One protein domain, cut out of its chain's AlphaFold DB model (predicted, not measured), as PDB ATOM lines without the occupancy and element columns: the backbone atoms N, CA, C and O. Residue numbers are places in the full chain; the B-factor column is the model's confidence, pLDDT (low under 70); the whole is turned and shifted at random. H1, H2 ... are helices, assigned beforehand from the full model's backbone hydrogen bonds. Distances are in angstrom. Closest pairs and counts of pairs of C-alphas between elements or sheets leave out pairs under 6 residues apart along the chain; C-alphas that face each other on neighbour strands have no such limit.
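AT A GLANCE: This is residues 3 to 81 of the 87 residues of an uncharacterized protein of Sneathiellales bacterium (UniProt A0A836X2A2). What shape? H2 and H5 cross in the middle, H1 packs on H5, and H3 and H4 lie on a loop beyond. Built how? The printed part has 79 residues, five named helices, and is all helix. It is only just compact, close to loose, with radius of gyration of the C-alphas 13.5 A and spans 43 by 28 by 17 A.

IN THESE COORDINATES: Where first? H1 is residues 3 to 11, from C-alpha 3 at (47.946, 7.694, -37.294). Then? H2 is 24 to 35, H3 51 to 55, H4 59 to 63, and H5 67 to 80, 20.1 A long to C-alpha 80 at (35.564, 23.454, -41.439).

HOW THE PARTS SIT: What touches H5? H2 does, at a steep tilt of 66 degrees; the closest C-alphas, Thr 30 and Arg 73, are 4.7 A apart. H1 touches its residues 68 to 69 alone. Backbones? Every O i to N i+4 pair is within hydrogen-bond range except in H2, 6 of 8.

THE WHOLE: Cut? The printed part has none. Low pLDDT? No printed residue is under 70.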
ATOM      1  N   ALA A   3      49.013   8.658 -37.581       97.31
ATOM      2  CA  ALA A   3      47.946   7.694 -37.294       97.31
ATOM      3  C   ALA A   3      47.921   7.248 -35.819       97.31
ATOM      4  O   ALA A   3      46.860   7.216 -35.201       97.31
ATOM      5  N   ASP A   4      49.084   6.969 -35.229       98.00
ATOM      6  CA  ASP A   4      49.213   6.588 -33.817       98.00
ATOM      7  C   ASP A   4      48.776   7.727 -32.893       98.00
ATOM      8  O   ASP A   4      48.160   7.489 -31.857       98.00
ATOM      9  N   VAL A   5      49.049   8.976 -33.294       97.75
ATOM     10  CA  VAL A   5      48.597  10.164 -32.560       97.75
ATOM     11  C   VAL A   5      47.072  10.208 -32.543       97.75
ATOM     12  O   VAL A   5      46.493  10.346 -31.471       97.75
ATOM     13  N   LEU A   6      46.405  10.026 -33.689       98.00
ATOM     14  CA  LEU A   6      44.939  10.001 -33.731       98.00
ATOM     15  C   LEU A   6      44.341   8.826 -32.961       98.00
ATOM     16  O   LEU A   6      43.333   9.014 -32.286       98.00
ATOM     17  N   LYS A   7      44.946   7.635 -33.027       98.31
ATOM     18  CA  LYS A   7      44.490   6.468 -32.254       98.31
ATOM     19  C   LYS A   7      44.541   6.767 -30.754       98.31
ATOM     20  O   LYS A   7      43.521   6.655 -30.079       98.31
ATOM     21  N   ALA A   8      45.673   7.270 -30.267       97.88
ATOM     22  CA  ALA A   8      45.839   7.656 -28.867       97.88
ATOM     23  C   ALA A   8      44.909   8.812 -28.447       97.88
ATOM     24  O   ALA A   8      44.421   8.846 -27.319       97.88
ATOM     25  N   GLN A   9      44.637   9.769 -29.339       97.81
ATOM     26  CA  GLN A   9      43.677  10.843 -29.071       97.81
ATOM     27  C   GLN A   9      42.248  10.307 -28.967       97.81
ATOM     28  O   GLN A   9      41.559  10.643 -28.004       97.81
ATOM     29  N   ARG A  10      41.830   9.415 -29.877       96.81
ATOM     30  CA  ARG A  10      40.506   8.772 -29.840       96.81
ATOM     31  C   ARG A  10      40.309   7.956 -28.560       96.81
ATOM     32  O   ARG A  10      39.251   8.055 -27.947       96.81
ATOM     33  N   GLU A  11      41.329   7.226 -28.107       97.56
ATOM     34  CA  GLU A  11      41.310   6.507 -26.820       97.56
ATOM     35  C   GLU A  11      41.109   7.443 -25.619       97.56
ATOM     36  O   GLU A  11      40.492   7.069 -24.623       97.56
ATOM     37  N   ARG A  12      41.587   8.686 -25.727       96.88
ATOM     38  CA  ARG A  12      41.406   9.748 -24.728       96.88
ATOM     39  C   ARG A  12      40.125  10.565 -24.933       96.88
ATOM     40  O   ARG A  12      39.917  11.539 -24.215       96.88
ATOM     41  N   GLY A  13      39.277  10.194 -25.893       97.50
ATOM     42  CA  GLY A  13      38.024  10.884 -26.207       97.50
ATOM     43  C   GLY A  13      38.170  12.126 -27.093       97.50
ATOM     44  O   GLY A  13      37.183  12.822 -27.318       97.50
ATOM     45  N   SER A  14      39.366  12.408 -27.620       97.44
ATOM     46  CA  SER A  14      39.595  13.516 -28.549       97.44
ATOM     47  C   SER A  14      39.511  13.075 -30.010       97.44
ATOM     48  O   SER A  14      40.015  12.026 -30.408       97.44
ATOM     49  N   ALA A  15      38.893  13.920 -30.835       96.81
ATOM     50  CA  ALA A  15      38.760  13.710 -32.275       96.81
ATOM     51  C   ALA A  15      39.862  14.398 -33.111       96.81
ATOM     52  O   ALA A  15      39.866  14.252 -34.340       96.81
ATOM     53  N   TYR A  16      40.751  15.170 -32.479       98.19
ATOM     54  CA  TYR A  16      41.750  16.026 -33.134       98.19
ATOM     55  C   TYR A  16      43.172  15.516 -32.902       98.19
ATOM     56  O   TYR A  16      43.420  14.766 -31.959       98.19
ATOM     57  N   PHE A  17      44.127  15.931 -33.736       97.94
ATOM     58  CA  PHE A  17      45.529  15.532 -33.558       97.94
ATOM     59  C   PHE A  17      46.122  16.023 -32.228       97.94
ATOM     60  O   PHE A  17      46.923  15.320 -31.606       97.94
ATOM     61  N   VAL A  18      45.748  17.223 -31.773       97.00
ATOM     62  CA  VAL A  18      46.301  17.859 -30.568       97.00
ATOM     63  C   VAL A  18      45.182  18.492 -29.741       97.00
ATOM     64  O   VAL A  18      44.374  19.247 -30.263       97.00
ATOM     65  N   GLY A  19      45.172  18.233 -28.430       95.69
ATOM     66  CA  GLY A  19      44.157  18.776 -27.519       95.69
ATOM     67  C   GLY A  19      42.753  18.215 -27.765       95.69
ATOM     68  O   GLY A  19      42.617  17.076 -28.200       95.69
ATOM     69  N   GLU A  20      41.726  19.009 -27.455       96.94
ATOM     70  CA  GLU A  20      40.297  18.648 -27.553       96.94
ATOM     71  C   GLU A  20      39.532  19.496 -28.590       96.94
ATOM     72  O   GLU A  20      38.317  19.382 -28.727       96.94
ATOM     73  N   ALA A  21      40.238  20.344 -29.341       96.81
ATOM     74  CA  ALA A  21      39.672  21.243 -30.339       96.81
ATOM     75  C   ALA A  21      40.532  21.259 -31.608       96.81
ATOM     76  O   ALA A  21      41.690  20.842 -31.585       96.81
ATOM     77  N   VAL A  22      39.960  21.762 -32.705       97.62
ATOM     78  CA  VAL A  22      40.670  21.896 -33.980       97.62
ATOM     79  C   VAL A  22      41.906  22.784 -33.835       97.62
ATOM     80  O   VAL A  22      41.894  23.809 -33.151       97.62
ATOM     81  N   SER A  23      42.978  22.387 -34.505       97.38
ATOM     82  CA  SER A  23      44.259  23.076 -34.520       97.38
ATOM     83  C   SER A  23      44.819  23.144 -35.942       97.38
ATOM     84  O   SER A  23      44.288  22.550 -36.880       97.38
ATOM     85  N   ALA A  24      45.929  23.862 -36.119       97.75
ATOM     86  CA  ALA A  24      46.554  24.027 -37.431       97.75
ATOM     87  C   ALA A  24      46.926  22.691 -38.102       97.75
ATOM     88  O   ALA A  24      46.838  22.577 -39.321       97.75
ATOM     89  N   VAL A  25      47.314  21.669 -37.330       97.62
ATOM     90  CA  VAL A  25      47.724  20.378 -37.905       97.62
ATOM     91  C   VAL A  25      46.553  19.622 -38.538       97.62
ATOM     92  O   VAL A  25      46.753  18.966 -39.556       97.62
ATOM     93  N   ASP A  26      45.335  19.773 -38.009       98.31
ATOM     94  CA  ASP A  26      44.132  19.169 -38.589       98.31
ATOM     95  C   ASP A  26      43.867  19.762 -39.988       98.31
ATOM     96  O   ASP A  26      43.622  19.031 -40.952       98.31
ATOM     97  N   PHE A  27      44.036  21.081 -40.142       97.56
ATOM     98  CA  PHE A  27      43.935  21.768 -41.434       97.56
ATOM     99  C   PHE A  27      45.060  21.389 -42.400       97.56
ATOM    100  O   PHE A  27      44.797  21.086 -43.564       97.56
ATOM    101  N   TYR A  28      46.310  21.375 -41.929       97.38
ATOM    102  CA  TYR A  28      47.455  21.031 -42.774       97.38
ATOM    103  C   TYR A  28      47.377  19.602 -43.289       97.38
ATOM    104  O   TYR A  28      47.621  19.379 -44.471       97.38
ATOM    105  N   TRP A  29      46.997  18.648 -42.439       97.69
ATOM    106  CA  TRP A  29      46.778  17.278 -42.883       97.69
ATOM    107  C   TRP A  29      45.635  17.192 -43.899       97.69
ATOM    108  O   TRP A  29      45.782  16.547 -44.939       97.69
ATOM    109  N   THR A  30      44.521  17.883 -43.643       97.00
ATOM    110  CA  THR A  30      43.364  17.874 -44.550       97.00
ATOM    111  C   THR A  30      43.730  18.377 -45.945       97.00
ATOM    112  O   THR A  30      43.366  17.753 -46.938       97.00
ATOM    113  N   ALA A  31      44.533  19.438 -46.043       95.19
ATOM    114  CA  ALA A  31      45.030  19.926 -47.325       95.19
ATOM    115  C   ALA A  31      46.071  18.976 -47.948       95.19
ATOM    116  O   ALA A  31      45.928  18.574 -49.102       95.19
ATOM    117  N   PHE A  32      47.094  18.584 -47.181       95.88
ATOM    118  CA  PHE A  32      48.221  17.777 -47.661       95.88
ATOM    119  C   PHE A  32      47.796  16.396 -48.168       95.88
ATOM    120  O   PHE A  32      48.314  15.919 -49.173       95.88
ATOM    121  N   SER A  33      46.841  15.758 -47.494       96.00
ATOM    122  CA  SER A  33      46.371  14.412 -47.838       96.00
ATOM    123  C   SER A  33      45.798  14.299 -49.257       96.00
ATOM    124  O   SER A  33      45.832  13.207 -49.819       96.00
ATOM    125  N   ASN A  34      45.373  15.404 -49.884       94.94
ATOM    126  CA  ASN A  34      44.970  15.419 -51.295       94.94
ATOM    127  C   ASN A  34      46.125  15.141 -52.273       94.94
ATOM    128  O   ASN A  34      45.868  14.752 -53.406       94.94
ATOM    129  N   LEU A  35      47.383  15.307 -51.854       93.69
ATOM    130  CA  LEU A  35      48.556  14.921 -52.651       93.69
ATOM    131  C   LEU A  35      48.788  13.408 -52.673       93.69
ATOM    132  O   LEU A  35      49.579  12.933 -53.478       93.69
ATOM    133  N   VAL A  36      48.152  12.670 -51.761       93.69
ATOM    134  CA  VAL A  36      48.325  11.219 -51.617       93.69
ATOM    135  C   VAL A  36      47.067  10.472 -52.042       93.69
ATOM    136  O   VAL A  36      47.130   9.435 -52.693       93.69
ATOM    137  N   ASN A  37      45.910  11.008 -51.679       95.19
ATOM    138  CA  ASN A  37      44.614  10.500 -52.078       95.19
ATOM    139  C   ASN A  37      43.704  11.707 -52.290       95.19
ATOM    140  O   ASN A  37      43.134  12.235 -51.332       95.19
ATOM    141  N   ILE A  38      43.634  12.192 -53.527       95.44
ATOM    142  CA  ILE A  38      42.783  13.332 -53.844       95.44
ATOM    143  C   ILE A  38      41.314  12.984 -53.602       95.44
ATOM    144  O   ILE A  38      40.844  11.901 -53.946       95.44
ATOM    145  N   MET A  39      40.583  13.905 -52.976       94.94
ATOM    146  CA  MET A  39      39.144  13.749 -52.782       94.94
ATOM    147  C   MET A  39      38.395  13.757 -54.125       94.94
ATOM    148  O   MET A  39      38.934  14.144 -55.169       94.94
ATOM    149  N   SER A  40      37.135  13.319 -54.099       94.31
ATOM    150  CA  SER A  40      36.279  13.331 -55.285       94.31
ATOM    151  C   SER A  40      36.127  14.742 -55.858       94.31
ATOM    152  O   SER A  40      36.288  15.741 -55.155       94.31
ATOM    153  N   ASP A  41      35.785  14.815 -57.142       92.19
ATOM    154  CA  ASP A  41      35.624  16.084 -57.857       92.19
ATOM    155  C   ASP A  41      34.531  16.981 -57.265       92.19
ATOM    156  O   ASP A  41      34.699  18.195 -57.227       92.19
ATOM    157  N   ASP A  42      33.486  16.387 -56.683       90.62
ATOM    158  CA  ASP A  42      32.427  17.124 -55.981       90.62
ATOM    159  C   ASP A  42      32.934  17.889 -54.744       90.62
ATOM    160  O   ASP A  42      32.345  18.894 -54.358       90.62
ATOM    161  N   VAL A  43      34.004  17.409 -54.095       91.12
ATOM    162  CA  VAL A  43      34.551  18.014 -52.865       91.12
ATOM    163  C   VAL A  43      35.783  18.867 -53.157       91.12
ATOM    164  O   VAL A  43      35.965  19.927 -52.564       91.12
ATOM    165  N   CYS A  44      36.646  18.405 -54.058       90.94
ATOM    166  CA  CYS A  44      37.866  19.096 -54.456       90.94
ATOM    167  C   CYS A  44      37.863  19.264 -55.980       90.94
ATOM    168  O   CYS A  44      38.533  18.490 -56.669       90.94
ATOM    169  N   PRO A  45      37.090  20.225 -56.516       89.69
ATOM    170  CA  PRO A  45      37.005  20.443 -57.951       89.69
ATOM    171  C   PRO A  45      38.347  20.944 -58.477       89.69
ATOM    172  O   PRO A  45      38.917  21.915 -57.971       89.69
ATOM    173  N   LEU A  46      38.842  20.285 -59.518       89.88
ATOM    174  CA  LEU A  46      40.055  20.673 -60.228       89.88
ATOM    175  C   LEU A  46      39.760  20.792 -61.719       89.88
ATOM    176  O   LEU A  46      38.843  20.163 -62.239       89.88
ATOM    177  N   ASP A  47      40.590  21.557 -62.428       93.12
ATOM    178  CA  ASP A  47      40.592  21.501 -63.888       93.12
ATOM    179  C   ASP A  47      40.856  20.043 -64.336       93.12
ATOM    180  O   ASP A  47      41.845  19.445 -63.884       93.12
ATOM    181  N   PRO A  48      40.018  19.454 -65.215       94.81
ATOM    182  CA  PRO A  48      40.204  18.088 -65.703       94.81
ATOM    183  C   PRO A  48      41.583  17.826 -66.323       94.81
ATOM    184  O   PRO A  48      42.056  16.693 -66.298       94.81
ATOM    185  N   ALA A  49      42.254  18.851 -66.858       95.62
ATOM    186  CA  ALA A  49      43.609  18.733 -67.389       95.62
ATOM    187  C   ALA A  49      44.681  18.586 -66.291       95.62
ATOM    188  O   ALA A  49      45.764  18.069 -66.555       95.62
ATOM    189  N   VAL A  50      44.394  19.033 -65.062       93.81
ATOM    190  CA  VAL A  50      45.320  19.021 -63.918       93.81
ATOM    191  C   VAL A  50      45.061  17.834 -62.989       93.81
ATOM    192  O   VAL A  50      46.012  17.282 -62.434       93.81
ATOM    193  N   ARG A  51      43.802  17.400 -62.839       94.81
ATOM    194  CA  ARG A  51      43.396  16.294 -61.950       94.81
ATOM    195  C   ARG A  51      44.255  15.018 -62.077       94.81
ATOM    196  O   ARG A  51      44.687  14.526 -61.032       94.81
ATOM    197  N   PRO A  52      44.613  14.523 -63.283       95.44
ATOM    198  CA  PRO A  52      45.433  13.316 -63.421       95.44
ATOM    199  C   PRO A  52      46.798  13.388 -62.721       95.44
ATOM    200  O   PRO A  52      47.352  12.358 -62.353       95.44
ATOM    201  N   ILE A  53      47.348  14.591 -62.507       93.06
ATOM    202  CA  ILE A  53      48.622  14.778 -61.795       93.06
ATOM    203  C   ILE A  53      48.489  14.365 -60.322       93.06
ATOM    204  O   ILE A  53      49.415  13.777 -59.772       93.06
ATOM    205  N   PHE A  54      47.340  14.638 -59.700       93.62
ATOM    206  CA  PHE A  54      47.054  14.282 -58.307       93.62
ATOM    207  C   PHE A  54      46.593  12.829 -58.150       93.62
ATOM    208  O   PHE A  54      46.799  12.219 -57.104       93.62
ATOM    209  N   GLU A  55      45.979  12.263 -59.189       94.62
ATOM    210  CA  GLU A  55      45.540  10.862 -59.199       94.62
ATOM    211  C   GLU A  55      46.692   9.884 -59.471       94.62
ATOM    212  O   GLU A  55      46.582   8.697 -59.173       94.62
ATOM    213  N   ASN A  56      47.828  10.371 -59.975       93.56
ATOM    214  CA  ASN A  56      49.009   9.565 -60.279       93.56
ATOM    215  C   ASN A  56      49.902   9.287 -59.048       93.56
ATOM    216  O   ASN A  56      51.133   9.293 -59.140       93.56
ATOM    217  N   THR A  57      49.294   9.051 -57.884       93.88
ATOM    218  CA  THR A  57      50.012   8.577 -56.692       93.88
ATOM    219  C   THR A  57      50.308   7.085 -56.835       93.88
ATOM    220  O   THR A  57      49.452   6.308 -57.257       93.88
ATOM    221  N   SER A  58      51.526   6.656 -56.492       94.56
ATOM    222  CA  SER A  58      51.872   5.234 -56.557       94.56
ATOM    223  C   SER A  58      51.067   4.420 -55.540       94.56
ATOM    224  O   SER A  58      50.813   4.873 -54.424       94.56
ATOM    225  N   ALA A  59      50.719   3.182 -55.907       93.44
ATOM    226  CA  ALA A  59      50.005   2.265 -55.017       93.44
ATOM    227  C   ALA A  59      50.742   2.065 -53.682       93.44
ATOM    228  O   ALA A  59      50.118   2.094 -52.635       93.44
ATOM    229  N   GLU A  60      52.077   1.981 -53.704       95.75
ATOM    230  CA  GLU A  60      52.896   1.867 -52.489       95.75
ATOM    231  C   GLU A  60      52.641   3.008 -51.492       95.75
ATOM    232  O   GLU A  60      52.527   2.768 -50.292       95.75
ATOM    233  N   VAL A  61      52.535   4.250 -51.975       93.25
ATOM    234  CA  VAL A  61      52.292   5.408 -51.107       93.25
ATOM    235  C   VAL A  61      50.832   5.444 -50.663       93.25
ATOM    236  O   VAL A  61      50.571   5.697 -49.489       93.25
ATOM    237  N   ALA A  62      49.889   5.175 -51.570       92.31
ATOM    238  CA  ALA A  62      48.464   5.152 -51.249       92.31
ATOM    239  C   ALA A  62      48.131   4.080 -50.191       92.31
ATOM    240  O   ALA A  62      47.456   4.380 -49.207       92.31
ATOM    241  N   ASP A  63      48.678   2.872 -50.343       93.88
ATOM    242  CA  ASP A  63      48.472   1.735 -49.438       93.88
ATOM    243  C   ASP A  63      49.150   1.935 -48.071       93.88
ATOM    244  O   ASP A  63      48.747   1.335 -47.075       93.88
ATOM    245  N   ALA A  64      50.171   2.798 -47.993       94.50
ATOM    246  CA  ALA A  64      50.835   3.145 -46.739       94.50
ATOM    247  C   ALA A  64      50.026   4.122 -45.863       94.50
ATOM    248  O   ALA A  64      50.369   4.327 -44.693       94.50
ATOM    249  N   VAL A  65      48.969   4.746 -46.397       95.19
ATOM    250  CA  VAL A  65      48.128   5.672 -45.628       95.19
ATOM    251  C   VAL A  65      47.147   4.892 -44.760       95.19
ATOM    252  O   VAL A  65      46.223   4.251 -45.250       95.19
ATOM    253  N   ASP A  66      47.309   5.007 -43.441       97.44
ATOM    254  CA  ASP A  66      46.359   4.426 -42.490       97.44
ATOM    255  C   ASP A  66      44.954   5.042 -42.686       97.44
ATOM    256  O   ASP A  66      44.830   6.276 -42.669       97.44
ATOM    257  N   PRO A  67      43.886   4.229 -42.824       96.94
ATOM    258  CA  PRO A  67      42.526   4.716 -43.050       96.94
ATOM    259  C   PRO A  67      42.043   5.765 -42.041       96.94
ATOM    260  O   PRO A  67      41.300   6.671 -42.419       96.94
ATOM    261  N   ILE A  68      42.516   5.723 -40.785       97.88
ATOM    262  CA  ILE A  68      42.133   6.703 -39.752       97.88
ATOM    263  C   ILE A  68      42.463   8.146 -40.154       97.88
ATOM    264  O   ILE A  68      41.792   9.094 -39.738       97.88
ATOM    265  N   LEU A  69      43.507   8.322 -40.965       98.00
ATOM    266  CA  LEU A  69      43.947   9.625 -41.434       98.00
ATOM    267  C   LEU A  69      43.017  10.179 -42.518       98.00
ATOM    268  O   LEU A  69      42.788  11.389 -42.554       98.00
ATOM    269  N   LEU A  70      42.466   9.312 -43.371       97.81
ATOM    270  CA  LEU A  70      41.488   9.693 -44.390       97.81
ATOM    271  C   LEU A  70      40.124   9.982 -43.752       97.81
ATOM    272  O   LEU A  70      39.530  11.013 -44.040       97.81
ATOM    273  N   GLU A  71      39.693   9.164 -42.787       97.94
ATOM    274  CA  GLU A  71      38.488   9.441 -41.991       97.94
ATOM    275  C   GLU A  71      38.569  10.800 -41.281       97.94
ATOM    276  O   GLU A  71      37.604  11.565 -41.240       97.94
ATOM    277  N   HIS A  72      39.730  11.110 -40.693       98.19
ATOM    278  CA  HIS A  72      39.944  12.390 -40.033       98.19
ATOM    279  C   HIS A  72      39.931  13.554 -41.036       98.19
ATOM    280  O   HIS A  72      39.269  14.555 -40.764       98.19
ATOM    281  N   ARG A  73      40.597  13.415 -42.196       98.06
ATOM    282  CA  ARG A  73      40.541  14.398 -43.295       98.06
ATOM    283  C   ARG A  73      39.096  14.692 -43.683       98.06
ATOM    284  O   ARG A  73      38.714  15.856 -43.717       98.06
ATOM    285  N   ASP A  74      38.301  13.659 -43.947       97.31
ATOM    286  CA  ASP A  74      36.928  13.814 -44.433       97.31
ATOM    287  C   ASP A  74      36.063  14.563 -43.410       97.31
ATOM    288  O   ASP A  74      35.335  15.492 -43.760       97.31
ATOM    289  N   ARG A  75      36.224  14.237 -42.119       97.62
ATOM    290  CA  ARG A  75      35.540  14.933 -41.022       97.62
ATOM    291  C   ARG A  75      35.922  16.411 -40.939       97.62
ATOM    292  O   ARG A  75      35.049  17.252 -40.740       97.62
ATOM    293  N   ILE A  76      37.213  16.733 -41.025       97.88
ATOM    294  CA  ILE A  76      37.698  18.117 -40.925       97.88
ATOM    295  C   ILE A  76      37.296  18.927 -42.163       97.88
ATOM    296  O   ILE A  76      36.854  20.064 -42.002       97.88
ATOM    297  N   MET A  77      37.380  18.336 -43.362       95.88
ATOM    298  CA  MET A  77      36.893  18.928 -44.611       95.88
ATOM    299  C   MET A  77      35.419  19.319 -44.470       95.88
ATOM    300  O   MET A  77      35.081  20.488 -44.599       95.88
ATOM    301  N   GLN A  78      34.560  18.371 -44.089       94.25
ATOM    302  CA  GLN A  78      33.125  18.618 -43.945       94.25
ATOM    303  C   GLN A  78      32.791  19.664 -42.868       94.25
ATOM    304  O   GLN A  78      31.837  20.423 -43.015       94.25
ATOM    305  N   ALA A  79      33.531  19.679 -41.756       95.06
ATOM    306  CA  ALA A  79      33.212  20.532 -40.614       95.06
ATOM    307  C   ALA A  79      33.740  21.970 -40.736       95.06
ATOM    308  O   ALA A  79      33.201  22.863 -40.078       95.06
ATOM    309  N   HIS A  80      34.816  22.194 -41.498       94.19
ATOM    310  CA  HIS A  80      35.564  23.454 -41.439       94.19
ATOM    311  C   HIS A  80      35.965  24.049 -42.790       94.19
ATOM    312  O   HIS A  80      36.408  25.198 -42.813       94.19
ATOM    313  N   PHE A  81      35.838  23.310 -43.890       90.38
ATOM    314  CA  PHE A  81      36.114  23.832 -45.222       90.38
ATOM    315  C   PHE A  81      34.805  24.100 -45.958       90.38
ATOM    316  O   PHE A  81      33.823  23.377 -45.821       90.38
TER     317      PHE A  81